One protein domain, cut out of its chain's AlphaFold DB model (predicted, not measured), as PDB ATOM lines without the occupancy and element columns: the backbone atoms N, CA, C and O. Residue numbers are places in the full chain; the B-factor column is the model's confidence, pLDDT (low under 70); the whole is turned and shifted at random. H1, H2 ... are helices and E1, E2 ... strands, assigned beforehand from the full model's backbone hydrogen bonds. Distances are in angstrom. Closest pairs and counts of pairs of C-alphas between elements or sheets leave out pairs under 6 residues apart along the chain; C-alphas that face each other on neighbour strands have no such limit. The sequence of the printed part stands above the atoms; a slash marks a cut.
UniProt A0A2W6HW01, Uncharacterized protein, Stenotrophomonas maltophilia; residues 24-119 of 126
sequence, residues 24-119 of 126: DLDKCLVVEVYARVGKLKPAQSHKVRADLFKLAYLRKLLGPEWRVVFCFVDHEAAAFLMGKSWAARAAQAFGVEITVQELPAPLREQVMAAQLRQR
ATOM      1  N   ASP A  24     163.760 185.863 213.191       97.25
ATOM      2  CA  ASP A  24     162.467 186.230 213.779       97.25
ATOM      3  C   ASP A  24     162.041 187.572 213.158       97.25
ATOM      4  O   ASP A  24     162.642 188.615 213.430       97.25
ATOM      5  N   LEU A  25     161.048 187.519 212.261       96.56
ATOM      6  CA  LEU A  25     160.582 188.679 211.495       96.56
ATOM      7  C   LEU A  25     159.854 189.694 212.381       96.56
ATOM      8  O   LEU A  25     160.011 190.894 212.176       96.56
ATOM      9  N   ASP A  26     159.113 189.226 213.385       95.44
ATOM     10  CA  ASP A  26     158.312 190.088 214.260       95.44
ATOM     11  C   ASP A  26     159.202 190.934 215.175       95.44
ATOM     12  O   ASP A  26     158.846 192.047 215.562       95.44
ATOM     13  N   LYS A  27     160.377 190.407 215.532       96.50
ATOM     14  CA  LYS A  27     161.357 191.099 216.381       96.50
ATOM     15  C   LYS A  27     162.503 191.741 215.614       96.50
ATOM     16  O   LYS A  27     163.422 192.249 216.259       96.50
ATOM     17  N   CYS A  28     162.483 191.681 214.282       97.19
ATOM     18  CA  CYS A  28     163.590 192.103 213.428       97.19
ATOM     19  C   CYS A  28     164.932 191.533 213.930       97.19
ATOM     20  O   CYS A  28     165.873 192.273 214.209       97.19
ATOM     21  N   LEU A  29     165.012 190.215 214.126       97.75
ATOM     22  CA  LEU A  29     166.185 189.552 214.700       97.75
ATOM     23  C   LEU A  29     166.743 188.495 213.751       97.75
ATOM     24  O   LEU A  29     166.016 187.636 213.258       97.75
ATOM     25  N   VAL A  30     168.062 188.514 213.577       97.75
ATOM     26  CA  VAL A  30     168.831 187.469 212.897       97.75
ATOM     27  C   VAL A  30     169.881 186.909 213.847       97.75
ATOM     28  O   VAL A  30     170.510 187.666 214.590       97.75
ATOM     29  N   VAL A  31     170.097 185.597 213.811       97.56
ATOM     30  CA  VAL A  31     171.117 184.925 214.617       97.56
ATOM     31  C   VAL A  31     171.995 184.002 213.773       97.56
ATOM     32  O   VAL A  31     171.500 183.288 212.906       97.56
ATOM     33  N   GLU A  32     173.292 184.003 214.072       97.81
ATOM     34  CA  GLU A  32     174.238 182.939 213.712       97.81
ATOM     35  C   GLU A  32     174.730 182.273 215.001       97.81
ATOM     36  O   GLU A  32     175.042 182.956 215.982       97.81
ATOM     37  N   VAL A  33     174.795 180.944 215.021       97.31
ATOM     38  CA  VAL A  33     175.107 180.136 216.201       97.31
ATOM     39  C   VAL A  33     176.411 179.366 216.001       97.31
ATOM     40  O   VAL A  33     176.536 178.453 215.188       97.31
ATOM     41  N   TYR A  34     177.395 179.641 216.853       97.44
ATOM     42  CA  TYR A  34     178.592 178.818 216.970       97.44
ATOM     43  C   TYR A  34     178.440 177.807 218.109       97.44
ATOM     44  O   TYR A  34     178.785 178.056 219.266       97.44
ATOM     45  N   ALA A  35     177.936 176.626 217.749       95.38
ATOM     46  CA  ALA A  35     177.671 175.518 218.665       95.38
ATOM     47  C   ALA A  35     178.893 174.600 218.883       95.38
ATOM     48  O   ALA A  35     178.801 173.382 218.725       95.38
ATOM     49  N   ARG A  36     180.064 175.165 219.212       95.31
ATOM     50  CA  ARG A  36     181.213 174.371 219.686       95.31
ATOM     51  C   ARG A  36     181.707 174.845 221.047       95.31
ATOM     52  O   ARG A  36     181.816 176.040 221.292       95.31
ATOM     53  N   VAL A  37     182.055 173.868 221.875       95.56
ATOM     54  CA  VAL A  37     182.612 173.999 223.223       95.56
ATOM     55  C   VAL A  37     184.141 174.044 223.182       95.56
ATOM     56  O   VAL A  37     184.759 173.237 222.473       95.56
ATOM     57  N   GLY A  38     184.723 174.949 223.976       95.06
ATOM     58  CA  GLY A  38     186.161 175.142 224.146       95.06
ATOM     59  C   GLY A  38     186.781 176.165 223.189       95.06
ATOM     60  O   GLY A  38     186.173 176.614 222.212       95.06
ATOM     61  N   LYS A  39     188.040 176.521 223.468       95.50
ATOM     62  CA  LYS A  39     188.813 177.504 222.697       95.50
ATOM     63  C   LYS A  39     188.836 177.236 221.185       95.50
ATOM     64  O   LYS A  39     189.067 176.116 220.721       95.50
ATOM     65  N   LEU A  40     188.712 178.316 220.407       94.88
ATOM     66  CA  LEU A  40     188.821 178.266 218.947       94.88
ATOM     67  C   LEU A  40     190.207 177.797 218.478       94.88
ATOM     68  O   LEU A  40     191.244 178.339 218.865       94.88
ATOM     69  N   LYS A  41     190.206 176.854 217.537       93.44
ATOM     70  CA  LYS A  41     191.354 176.502 216.689       93.44
ATOM     71  C   LYS A  41     191.514 177.518 215.545       93.44
ATOM     72  O   LYS A  41     190.528 178.155 215.167       93.44
ATOM     73  N   PRO A  42     192.697 177.630 214.905       92.25
ATOM     74  CA  PRO A  42     192.920 178.591 213.820       92.25
ATOM     75  C   PRO A  42     191.863 178.530 212.708       92.25
ATOM     76  O   PRO A  42     191.232 179.543 212.415       92.25
ATOM     77  N   ALA A  43     191.566 177.341 212.172       90.75
ATOM     78  CA  ALA A  43     190.533 177.163 211.144       90.75
ATOM     79  C   ALA A  43     189.132 177.603 211.612       90.75
ATOM     80  O   ALA A  43     188.375 178.207 210.856       90.75
ATOM     81  N   GLN A  44     188.799 177.375 212.885       94.50
ATOM     82  CA  GLN A  44     187.526 177.814 213.464       94.50
ATOM     83  C   GLN A  44     187.462 179.340 213.578       94.50
ATOM     84  O   GLN A  44     186.413 179.923 213.330       94.50
ATOM     85  N   SER A  45     188.587 180.002 213.867       95.88
ATOM     86  CA  SER A  45     188.648 181.468 213.889       95.88
ATOM     87  C   SER A  45     188.377 182.090 212.513       95.88
ATOM     88  O   SER A  45     187.778 183.161 212.438       95.88
ATOM     89  N   HIS A  46     188.759 181.415 211.420       95.81
ATOM     90  CA  HIS A  46     188.402 181.847 210.066       95.81
ATOM     91  C   HIS A  46     186.896 181.748 209.826       95.81
ATOM     92  O   HIS A  46     186.311 182.712 209.338       95.81
ATOM     93  N   LYS A  47     186.264 180.642 210.241       94.81
ATOM     94  CA  LYS A  47     184.803 180.498 210.173       94.81
ATOM     95  C   LYS A  47     184.096 181.595 210.975       94.81
ATOM     96  O   LYS A  47     183.262 182.295 210.421       94.81
ATOM     97  N   VAL A  48     184.504 181.818 212.226       97.88
ATOM     98  CA  VAL A  48     183.904 182.855 213.084       97.88
ATOM     99  C   VAL A  48     184.006 184.248 212.453       97.88
ATOM    100  O   VAL A  48     183.048 185.010 212.503       97.88
ATOM    101  N   ARG A  49     185.127 184.593 211.808       98.12
ATOM    102  CA  ARG A  49     185.256 185.873 211.084       98.12
ATOM    103  C   ARG A  49     184.354 185.949 209.854       98.12
ATOM    104  O   ARG A  49     183.792 187.007 209.595       98.12
ATOM    105  N   ALA A  50     184.249 184.861 209.093       98.00
ATOM    106  CA  ALA A  50     183.386 184.808 207.919       98.00
ATOM    107  C   ALA A  50     181.913 184.987 208.316       98.00
ATOM    108  O   ALA A  50     181.217 185.803 207.721       98.00
ATOM    109  N   ASP A  51     181.470 184.296 209.366       98.25
ATOM    110  CA  ASP A  51     180.098 184.399 209.873       98.25
ATOM    111  C   ASP A  51     179.831 185.781 210.503       98.25
ATOM    112  O   ASP A  51     178.781 186.378 210.275       98.25
ATOM    113  N   LEU A  52     180.821 186.380 211.180       98.56
ATOM    114  CA  LEU A  52     180.739 187.771 211.639       98.56
ATOM    115  C   LEU A  52     180.534 188.743 210.467       98.56
ATOM    116  O   LEU A  52     179.719 189.661 210.552       98.56
ATOM    117  N   PHE A  53     181.276 188.554 209.375       98.38
ATOM    118  CA  PHE A  53     181.159 189.404 208.195       98.38
ATOM    119  C   PHE A  53     179.787 189.265 207.524       98.38
ATOM    120  O   PHE A  53     179.210 190.275 207.119       98.38
ATOM    121  N   LYS A  54     179.219 188.051 207.480       98.25
ATOM    122  CA  LYS A  54     177.837 187.828 207.024       98.25
ATOM    123  C   LYS A  54     176.837 188.623 207.860       98.25
ATOM    124  O   LYS A  54     176.016 189.331 207.286       98.25
ATOM    125  N   LEU A  55     176.927 188.567 209.191       98.44
ATOM    126  CA  LEU A  55     176.030 189.333 210.064       98.44
ATOM    127  C   LEU A  55     176.176 190.846 209.866       98.44
ATOM    128  O   LEU A  55     175.172 191.551 209.795       98.44
ATOM    129  N   ALA A  56     177.404 191.351 209.727       98.25
ATOM    130  CA  ALA A  56     177.647 192.766 209.446       98.25
ATOM    131  C   ALA A  56     177.033 193.200 208.100       98.25
ATOM    132  O   ALA A  56     176.412 194.261 208.007       98.25
ATOM    133  N   TYR A  57     177.162 192.365 207.065       98.50
ATOM    134  CA  TYR A  57     176.530 192.585 205.766       98.50
ATOM    135  C   TYR A  57     174.998 192.573 205.862       98.50
ATOM    136  O   TYR A  57     174.342 193.482 205.355       98.50
ATOM    137  N   LEU A  58     174.426 191.608 206.583       98.31
ATOM    138  CA  LEU A  58     172.986 191.526 206.813       98.31
ATOM    139  C   LEU A  58     172.452 192.749 207.555       98.31
ATOM    140  O   LEU A  58     171.470 193.338 207.120       98.31
ATOM    141  N   ARG A  59     173.131 193.201 208.613       97.81
ATOM    142  CA  ARG A  59     172.781 194.435 209.330       97.81
ATOM    143  C   ARG A  59     172.761 195.645 208.403       97.81
ATOM    144  O   ARG A  59     171.873 196.488 208.506       97.81
ATOM    145  N   LYS A  60     173.731 195.729 207.488       97.75
ATOM    146  CA  LYS A  60     173.813 196.808 206.501       97.75
ATOM    147  C   LYS A  60     172.642 196.788 205.515       97.75
ATOM    148  O   LYS A  60     172.173 197.863 205.154       97.75
ATOM    149  N   LEU A  61     172.206 195.607 205.078       97.94
ATOM    150  CA  LEU A  61     171.075 195.451 204.159       97.94
ATOM    151  C   LEU A  61     169.723 195.678 204.832       97.94
ATOM    152  O   LEU A  61     168.848 196.305 204.245       97.94
ATOM    153  N   LEU A  62     169.554 195.133 206.034       97.56
ATOM    154  CA  LEU A  62     168.277 195.091 206.728       97.56
ATOM    155  C   LEU A  62     167.929 196.419 207.402       97.56
ATOM    156  O   LEU A  62     166.759 196.748 207.479       97.56
ATOM    157  N   GLY A  63     168.926 197.188 207.853       96.94
ATOM    158  CA  GLY A  63     168.701 198.487 208.489       96.94
ATOM    159  C   GLY A  63     168.842 198.474 210.017       96.94
ATOM    160  O   GLY A  63     169.040 197.418 210.627       96.94
ATOM    161  N   PRO A  64     168.827 199.665 210.651       95.75
ATOM    162  CA  PRO A  64     169.138 199.873 212.067       95.75
ATOM    163  C   PRO A  64     168.105 199.301 213.054       95.75
ATOM    164  O   PRO A  64     168.427 199.124 214.232       95.75
ATOM    165  N   GLU A  65     166.920 198.923 212.604       96.50
ATOM    166  CA  GLU A  65     165.899 198.220 213.379       96.50
ATOM    167  C   GLU A  65     166.208 196.725 213.572       96.50
ATOM    168  O   GLU A  65     165.753 196.126 214.542       96.50
ATOM    169  N   TRP A  66     167.042 196.133 212.705       97.88
ATOM    170  CA  TRP A  66     167.338 194.698 212.722       97.88
ATOM    171  C   TRP A  66     168.510 194.280 213.595       97.88
ATOM    172  O   TRP A  66     169.672 194.436 213.218       97.88
ATOM    173  N   ARG A  67     168.246 193.649 214.728       97.88
ATOM    174  CA  ARG A  67     169.306 193.089 215.563       97.88
ATOM    175  C   ARG A  67     169.965 191.911 214.853       97.88
ATOM    176  O   ARG A  67     169.284 190.999 214.388       97.88
ATOM    177  N   VAL A  68     171.294 191.909 214.804       98.31
ATOM    178  CA  VAL A  68     172.073 190.763 214.325       98.31
ATOM    179  C   VAL A  68     172.913 190.229 215.473       98.31
ATOM    180  O   VAL A  68     173.675 190.970 216.097       98.31
ATOM    181  N   VAL A  69     172.746 188.948 215.781       98.19
ATOM    182  CA  VAL A  69     173.354 188.328 216.954       98.19
ATOM    183  C   VAL A  69     174.266 187.182 216.549       98.19
ATOM    184  O   VAL A  69     173.866 186.264 215.842       98.19
ATOM    185  N   PHE A  70     175.487 187.205 217.065       98.50
ATOM    186  CA  PHE A  70     176.389 186.068 217.060       98.50
ATOM    187  C   PHE A  70     176.280 185.359 218.416       98.50
ATOM    188  O   PHE A  70     176.736 185.865 219.447       98.50
ATOM    189  N   CYS A  71     175.669 184.179 218.421       97.94
ATOM    190  CA  CYS A  71     175.445 183.370 219.612       97.94
ATOM    191  C   CYS A  71     176.518 182.284 219.749       97.94
ATOM    192  O   CYS A  71     176.687 181.439 218.873       97.94
ATOM    193  N   PHE A  72     177.227 182.270 220.869       98.19
ATOM    194  CA  PHE A  72     178.133 181.194 221.258       98.19
ATOM    195  C   PHE A  72     177.476 180.312 222.312       98.19
ATOM    196  O   PHE A  72     176.707 180.794 223.135       98.19
ATOM    197  N   VAL A  73     177.840 179.033 222.343       97.25
ATOM    198  CA  VAL A  73     177.410 178.113 223.415       97.25
ATOM    199  C   VAL A  73     178.430 177.969 224.547       97.25
ATOM    200  O   VAL A  73     178.198 177.238 225.507       97.25
ATOM    201  N   ASP A  74     179.588 178.617 224.410       97.12
ATOM    202  CA  ASP A  74     180.728 178.451 225.304       97.12
ATOM    203  C   ASP A  74     181.557 179.738 225.407       97.12
ATOM    204  O   ASP A  74     181.857 180.398 224.403       97.12
ATOM    205  N   HIS A  75     181.936 180.092 226.636       96.75
ATOM    206  CA  HIS A  75     182.666 181.321 226.935       96.75
ATOM    207  C   HIS A  75     184.090 181.339 226.359       96.75
ATOM    208  O   HIS A  75     184.558 182.403 225.943       96.75
ATOM    209  N   GLU A  76     184.784 180.198 226.279       96.50
ATOM    210  CA  GLU A  76     186.143 180.163 225.725       96.50
ATOM    211  C   GLU A  76     186.149 180.441 224.221       96.50
ATOM    212  O   GLU A  76     187.065 181.086 223.701       96.50
ATOM    213  N   ALA A  77     185.119 179.976 223.510       96.69
ATOM    214  CA  ALA A  77     184.928 180.300 222.103       96.69
ATOM    215  C   ALA A  77     184.583 181.788 221.918       96.69
ATOM    216  O   ALA A  77     185.195 182.471 221.088       96.69
ATOM    217  N   ALA A  78     183.651 182.303 222.726       97.44
ATOM    218  CA  ALA A  78     183.175 183.685 222.653       97.44
ATOM    219  C   ALA A  78     184.263 184.725 222.956       97.44
ATOM    220  O   ALA A  78     184.260 185.814 222.377       97.44
ATOM    221  N   ALA A  79     185.241 184.381 223.803       96.62
ATOM    222  CA  ALA A  79     186.364 185.250 224.162       96.62
ATOM    223  C   ALA A  79     187.099 185.832 222.938       96.62
ATOM    224  O   ALA A  79     187.651 186.933 223.003       96.62
ATOM    225  N   PHE A  80     187.070 185.138 221.795       96.38
ATOM    226  CA  PHE A  80     187.643 185.624 220.542       96.38
ATOM    227  C   PHE A  80     186.988 186.919 220.019       96.38
ATOM    228  O   PHE A  80     187.700 187.802 219.520       96.38
ATOM    229  N   LEU A  81     185.660 187.043 220.150       97.31
ATOM    230  CA  LEU A  81     184.876 188.218 219.742       97.31
ATOM    231  C   LEU A  81     184.527 189.163 220.903       97.31
ATOM    232  O   LEU A  81     184.114 190.286 220.648       97.31
ATOM    233  N   MET A  82     184.739 188.757 222.157       95.62
ATOM    234  CA  MET A  82     184.564 189.625 223.337       95.62
ATOM    235  C   MET A  82     185.860 190.325 223.785       95.62
ATOM    236  O   MET A  82     185.837 191.181 224.665       95.62
ATOM    237  N   GLY A  83     187.009 189.939 223.224       91.88
ATOM    238  CA  GLY A  83     188.318 190.477 223.592       91.88
ATOM    239  C   GLY A  83     188.694 191.788 222.888       91.88
ATOM    240  O   GLY A  83     187.862 192.599 222.501       91.88
ATOM    241  N   LYS A  84     190.003 191.992 222.689       93.19
ATOM    242  CA  LYS A  84     190.581 193.188 222.033       93.19
ATOM    243  C   LYS A  84     191.040 192.930 220.591       93.19
ATOM    244  O   LYS A  84     191.837 193.695 220.046       93.19
ATOM    245  N   SER A  85     190.597 191.824 219.991       93.81
ATOM    246  CA  SER A  85     190.942 191.474 218.612       93.81
ATOM    247  C   SER A  85     190.341 192.493 217.634       93.81
ATOM    248  O   SER A  85     189.377 193.190 217.956       93.81
ATOM    249  N   TRP A  86     190.891 192.593 216.420       97.06
ATOM    250  CA  TRP A  86     190.266 193.425 215.386       97.06
ATOM    251  C   TRP A  86     188.834 192.954 215.088       97.06
ATOM    252  O   TRP A  86     187.969 193.783 214.840       97.06
ATOM    253  N   ALA A  87     188.571 191.644 215.173       97.81
ATOM    254  CA  ALA A  87     187.255 191.065 214.924       97.81
ATOM    255  C   ALA A  87     186.249 191.462 216.015       97.81
ATOM    256  O   ALA A  87     185.118 191.805 215.693       97.81
ATOM    257  N   ALA A  88     186.673 191.507 217.282       97.94
ATOM    258  CA  ALA A  88     185.856 192.032 218.376       97.94
ATOM    259  C   ALA A  88     185.494 193.510 218.153       97.94
ATOM    260  O   ALA A  88     184.331 193.899 218.250       97.94
ATOM    261  N   ARG A  89     186.478 194.333 217.760       98.25
ATOM    262  CA  ARG A  89     186.236 195.743 217.412       98.25
ATOM    263  C   ARG A  89     185.317 195.895 216.199       98.25
ATOM    264  O   ARG A  89     184.472 196.780 216.194       98.25
ATOM    265  N   ALA A  90     185.461 195.036 215.191       98.31
ATOM    266  CA  ALA A  90     184.593 195.026 214.020       98.31
ATOM    267  C   ALA A  90     183.149 194.668 214.395       98.31
ATOM    268  O   ALA A  90     182.235 195.363 213.969       98.31
ATOM    269  N   ALA A  91     182.937 193.649 215.236       98.38
ATOM    270  CA  ALA A  91     181.607 193.302 215.734       98.38
ATOM    271  C   ALA A  91     180.928 194.505 216.402       98.38
ATOM    272  O   ALA A  91     179.812 194.858 216.032       98.38
ATOM    273  N   GLN A  92     181.643 195.206 217.288       97.69
ATOM    274  CA  GLN A  92     181.144 196.434 217.905       97.69
ATOM    275  C   GLN A  92     180.837 197.527 216.868       97.69
ATOM    276  O   GLN A  92     179.760 198.118 216.900       97.69
ATOM    277  N   ALA A  93     181.762 197.792 215.942       98.00
ATOM    278  CA  ALA A  93     181.624 198.851 214.943       98.00
ATOM    279  C   ALA A  93     180.457 198.616 213.969       98.00
ATOM    280  O   ALA A  93     179.815 199.569 213.538       98.00
ATOM    281  N   PHE A  94     180.169 197.356 213.640       97.75
ATOM    282  CA  PHE A  94     179.068 196.977 212.753       97.75
ATOM    283  C   PHE A  94     177.760 196.677 213.495       97.75
ATOM    284  O   PHE A  94     176.774 196.313 212.856       97.75
ATOM    285  N   GLY A  95     177.722 196.844 214.821       97.75
ATOM    286  CA  GLY A  95     176.522 196.602 215.622       97.75
ATOM    287  C   GLY A  95     176.106 195.131 215.668       97.75
ATOM    288  O   GLY A  95     174.913 194.842 215.710       97.75
ATOM    289  N   VAL A  96     177.076 194.212 215.632       98.38
ATOM    290  CA  VAL A  96     176.851 192.779 215.833       98.38
ATOM    291  C   VAL A  96     176.891 192.470 217.322       98.38
ATOM    292  O   VAL A  96     177.914 192.642 217.985       98.38
ATOM    293  N   GLU A  97     175.769 191.996 217.847       97.69
ATOM    294  CA  GLU A  97     175.631 191.636 219.251       97.69
ATOM    295  C   GLU A  97     176.285 190.276 219.506       97.69
ATOM    296  O   GLU A  97     175.973 189.294 218.836       97.69
ATOM    297  N   ILE A  98     177.180 190.191 220.488       98.06
ATOM    298  CA  ILE A  98     177.798 188.923 220.893       98.06
ATOM    299  C   ILE A  98     177.093 188.420 222.147       98.06
ATOM    300  O   ILE A  98     176.994 189.145 223.134       98.06
ATOM    301  N   THR A  99     176.603 187.183 222.125       96.88
ATOM    302  CA  THR A  99     175.965 186.550 223.290       96.88
ATOM    303  C   THR A  99     176.533 185.162 223.531       96.88
ATOM    304  O   THR A  99     176.903 184.467 222.588       96.88
ATOM    305  N   VAL A 100     176.579 184.754 224.799       97.00
ATOM    306  CA  VAL A 100     176.859 183.375 225.198       97.00
ATOM    307  C   VAL A 100     175.601 182.783 225.816       97.00
ATOM    308  O   VAL A 100     175.064 183.334 226.773       97.00
ATOM    309  N   GLN A 101     175.125 181.678 225.252       94.12
ATOM    310  CA  GLN A 101     174.031 180.884 225.787       94.12
ATOM    311  C   GLN A 101     174.588 179.547 226.259       94.12
ATOM    312  O   GLN A 101     174.781 178.624 225.467       94.12
ATOM    313  N   GLU A 102     174.827 179.436 227.563       90.75
ATOM    314  CA  GLU A 102     175.230 178.165 228.152       90.75
ATOM    315  C   GLU A 102     174.144 177.110 227.919       90.75
ATOM    316  O   GLU A 102     172.940 177.371 228.059       90.75
ATOM    317  N   LEU A 103     174.585 175.919 227.523       93.19
ATOM    318  CA  LEU A 103     173.709 174.778 227.305       93.19
ATOM    319  C   LEU A 103     173.532 174.015 228.622       93.19
ATOM    320  O   LEU A 103     174.523 173.790 229.324       93.19
ATOM    321  N   PRO A 104     172.315 173.528 228.930       94.62
ATOM    322  CA  PRO A 104     172.121 172.560 230.004       94.62
ATOM    323  C   PRO A 104     173.057 171.360 229.832       94.62
ATOM    324  O   PRO A 104     173.305 170.932 228.700       94.62
ATOM    325  N   ALA A 105     173.537 170.786 230.940       95.00
ATOM    326  CA  ALA A 105     174.551 169.724 230.919       95.00
ATOM    327  C   ALA A 105     174.248 168.577 229.928       95.00
ATOM    328  O   ALA A 105     175.123 168.289 229.109       95.00
ATOM    329  N   PRO A 106     173.018 168.018 229.858       96.06
ATOM    330  CA  PRO A 106     172.718 166.950 228.899       96.06
ATOM    331  C   PRO A 106     172.896 167.375 227.435       96.06
ATOM    332  O   PRO A 106     173.355 166.597 226.601       96.06
ATOM    333  N   LEU A 107     172.552 168.622 227.100       95.50
ATOM    334  CA  LEU A 107     172.693 169.147 225.743       95.50
ATOM    335  C   LEU A 107     174.153 169.495 225.431       95.50
ATOM    336  O   LEU A 107     174.633 169.238 224.327       95.50
ATOM    337  N   ARG A 108     174.888 170.020 226.419       96.12
ATOM    338  CA  ARG A 108     176.330 170.265 226.304       96.12
ATOM    339  C   ARG A 108     177.089 168.971 226.008       96.12
ATOM    340  O   ARG A 108     177.941 168.957 225.122       96.12
ATOM    341  N   GLU A 109     176.750 167.881 226.692       96.31
ATOM    342  CA  GLU A 109     177.334 166.554 226.463       96.31
ATOM    343  C   GLU A 109     177.056 166.037 225.048       96.31
ATOM    344  O   GLU A 109     177.970 165.555 224.375       96.31
ATOM    345  N   GLN A 110     175.828 166.201 224.544       96.19
ATOM    346  CA  GLN A 110     175.479 165.831 223.167       96.19
ATOM    347  C   GLN A 110     176.291 166.621 222.132       96.19
ATOM    348  O   GLN A 110     176.805 166.036 221.171       96.19
ATOM    349  N   VAL A 111     176.450 167.931 222.342       95.38
ATOM    350  CA  VAL A 111     177.270 168.800 221.487       95.38
ATOM    351  C   VAL A 111     178.735 168.364 221.517       95.38
ATOM    352  O   VAL A 111     179.348 168.192 220.462       95.38
ATOM    353  N   MET A 112     179.292 168.089 222.699       95.69
ATOM    354  CA  MET A 112     180.662 167.587 222.829       95.69
ATOM    355  C   MET A 112     180.851 166.231 222.136       95.69
ATOM    356  O   MET A 112     181.823 166.046 221.399       95.69
ATOM    357  N   ALA A 113     179.906 165.301 222.291       95.62
ATOM    358  CA  ALA A 113     179.939 164.014 221.603       95.62
ATOM    359  C   ALA A 113     179.890 164.186 220.073       95.62
ATOM    360  O   ALA A 113     180.616 163.503 219.347       95.62
ATOM    361  N   ALA A 114     179.081 165.123 219.565       94.31
ATOM    362  CA  ALA A 114     179.050 165.468 218.144       94.31
ATOM    363  C   ALA A 114     180.377 166.070 217.659       94.31
ATOM    364  O   ALA A 114     180.883 165.670 216.611       94.31
ATOM    365  N   GLN A 115     180.985 166.972 218.433       93.69
ATOM    366  CA  GLN A 115     182.285 167.564 218.110       93.69
ATOM    367  C   GLN A 115     183.397 166.516 217.978       93.69
ATOM    368  O   GLN A 115     184.243 166.656 217.094       93.69
ATOM    369  N   LEU A 116     183.397 165.479 218.825       91.75
ATOM    370  CA  LEU A 116     184.374 164.384 218.765       91.75
ATOM    371  C   LEU A 116     184.246 163.568 217.474       91.75
ATOM    372  O   LEU A 116     185.260 163.217 216.873       91.75
ATOM    373  N   ARG A 117     183.012 163.323 217.012       91.94
ATOM    374  CA  ARG A 117     182.748 162.653 215.727       91.94
ATOM    375  C   ARG A 117     183.190 163.499 214.531       91.94
ATOM    376  O   ARG A 117     183.664 162.958 213.542       91.94
ATOM    377  N   GLN A 118     183.091 164.825 214.630       83.94
ATOM    378  CA  GLN A 118     183.477 165.783 213.584       83.94
ATOM    379  C   GLN A 118     184.990 166.074 213.541       83.94
ATOM    380  O   GLN A 118     185.412 167.213 213.288       83.94
ATOM    381  N   ARG A 119     185.834 165.076 213.824       77.81
ATOM    382  CA  ARG A 119     187.285 165.231 213.718       77.81
ATOM    383  C   ARG A 119     187.664 165.299 212.240       77.81
ATOM    384  O   ARG A 119     187.586 164.301 211.539       77.81
TER     385      ARG A 119
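Overview. This is residues 24 to 119 of the 126 residues of an uncharacterized protein of Stenotrophomonas maltophilia (UniProt A0A2W6HW01). A small twisted wall of three parallel strands is covered on one face by the long helix H1, with short H2 and H3 beside it, making two layers; the other face is bare. H4 is set off beyond the strands' last residues. The printed part has 96 residues, in the order E1 H1 E2 H2 H3 E3 H4; the sheet's order is E1 E2 E3, the class mixed, helices and strands. It is compact, with a radius of gyration of the C-alphas of 13.8 A and spans of 39 by 31 by 19 A.

Along the chain. Find C-alpha 29 at (166.185, 189.552, 214.700), where E1, residues 29 to 34, begins and runs 16.6 A. E2 is residues 67 to 72, 15.9 A, and E3 residues 96 to 100. H1, residues 42 to 62, runs 30.5 A; H2 is residues 75 to 82 and H3 residues 86 to 93. H4, residues 105 to 117, runs 18.7 A to C-alpha 117 at (182.748, 162.653, 215.727).

Arrangement. Look first at inner strand E2: N 32 and O 69 are 2.9 A apart towards E1, N 70 and O 97 2.8 A towards E3, both within hydrogen-bond range. E1, H1, E2 and E2, H2 H3, E3 are strand-helix-strand units, parallel neighbour strands joined through helices, with right-handed crossovers. H1 is on the sheet at a height of 8.9 A, along the strands; the closest C-alphas of H1 and E2, Leu 55 and Val 68, are 6.0 A apart. H1 and H3 only just touch, with 3 pairs of C-alphas within 8 A, through H1 residues 49 to 56 alone; their closest C-alphas, Arg 49 and Ala 87, are 6.8 A apart. H2 and H3 touch only at the corner, Leu 81 to Ala 88, 4.2 A between these closest C-alphas. H4 is not on the sheet and is apart from H1, H2 and H3. In H1, H3 and H4 every O i to N i+4 pair is within hydrogen-bond range; in H2, 2 of 4.

Size, cuts and confidence. The C-alphas farthest apart, Pro 64 and Arg 117, are 39.8 A apart. The printed part has no cut, no link is long, and no printed residue is under 70 in pLDDT.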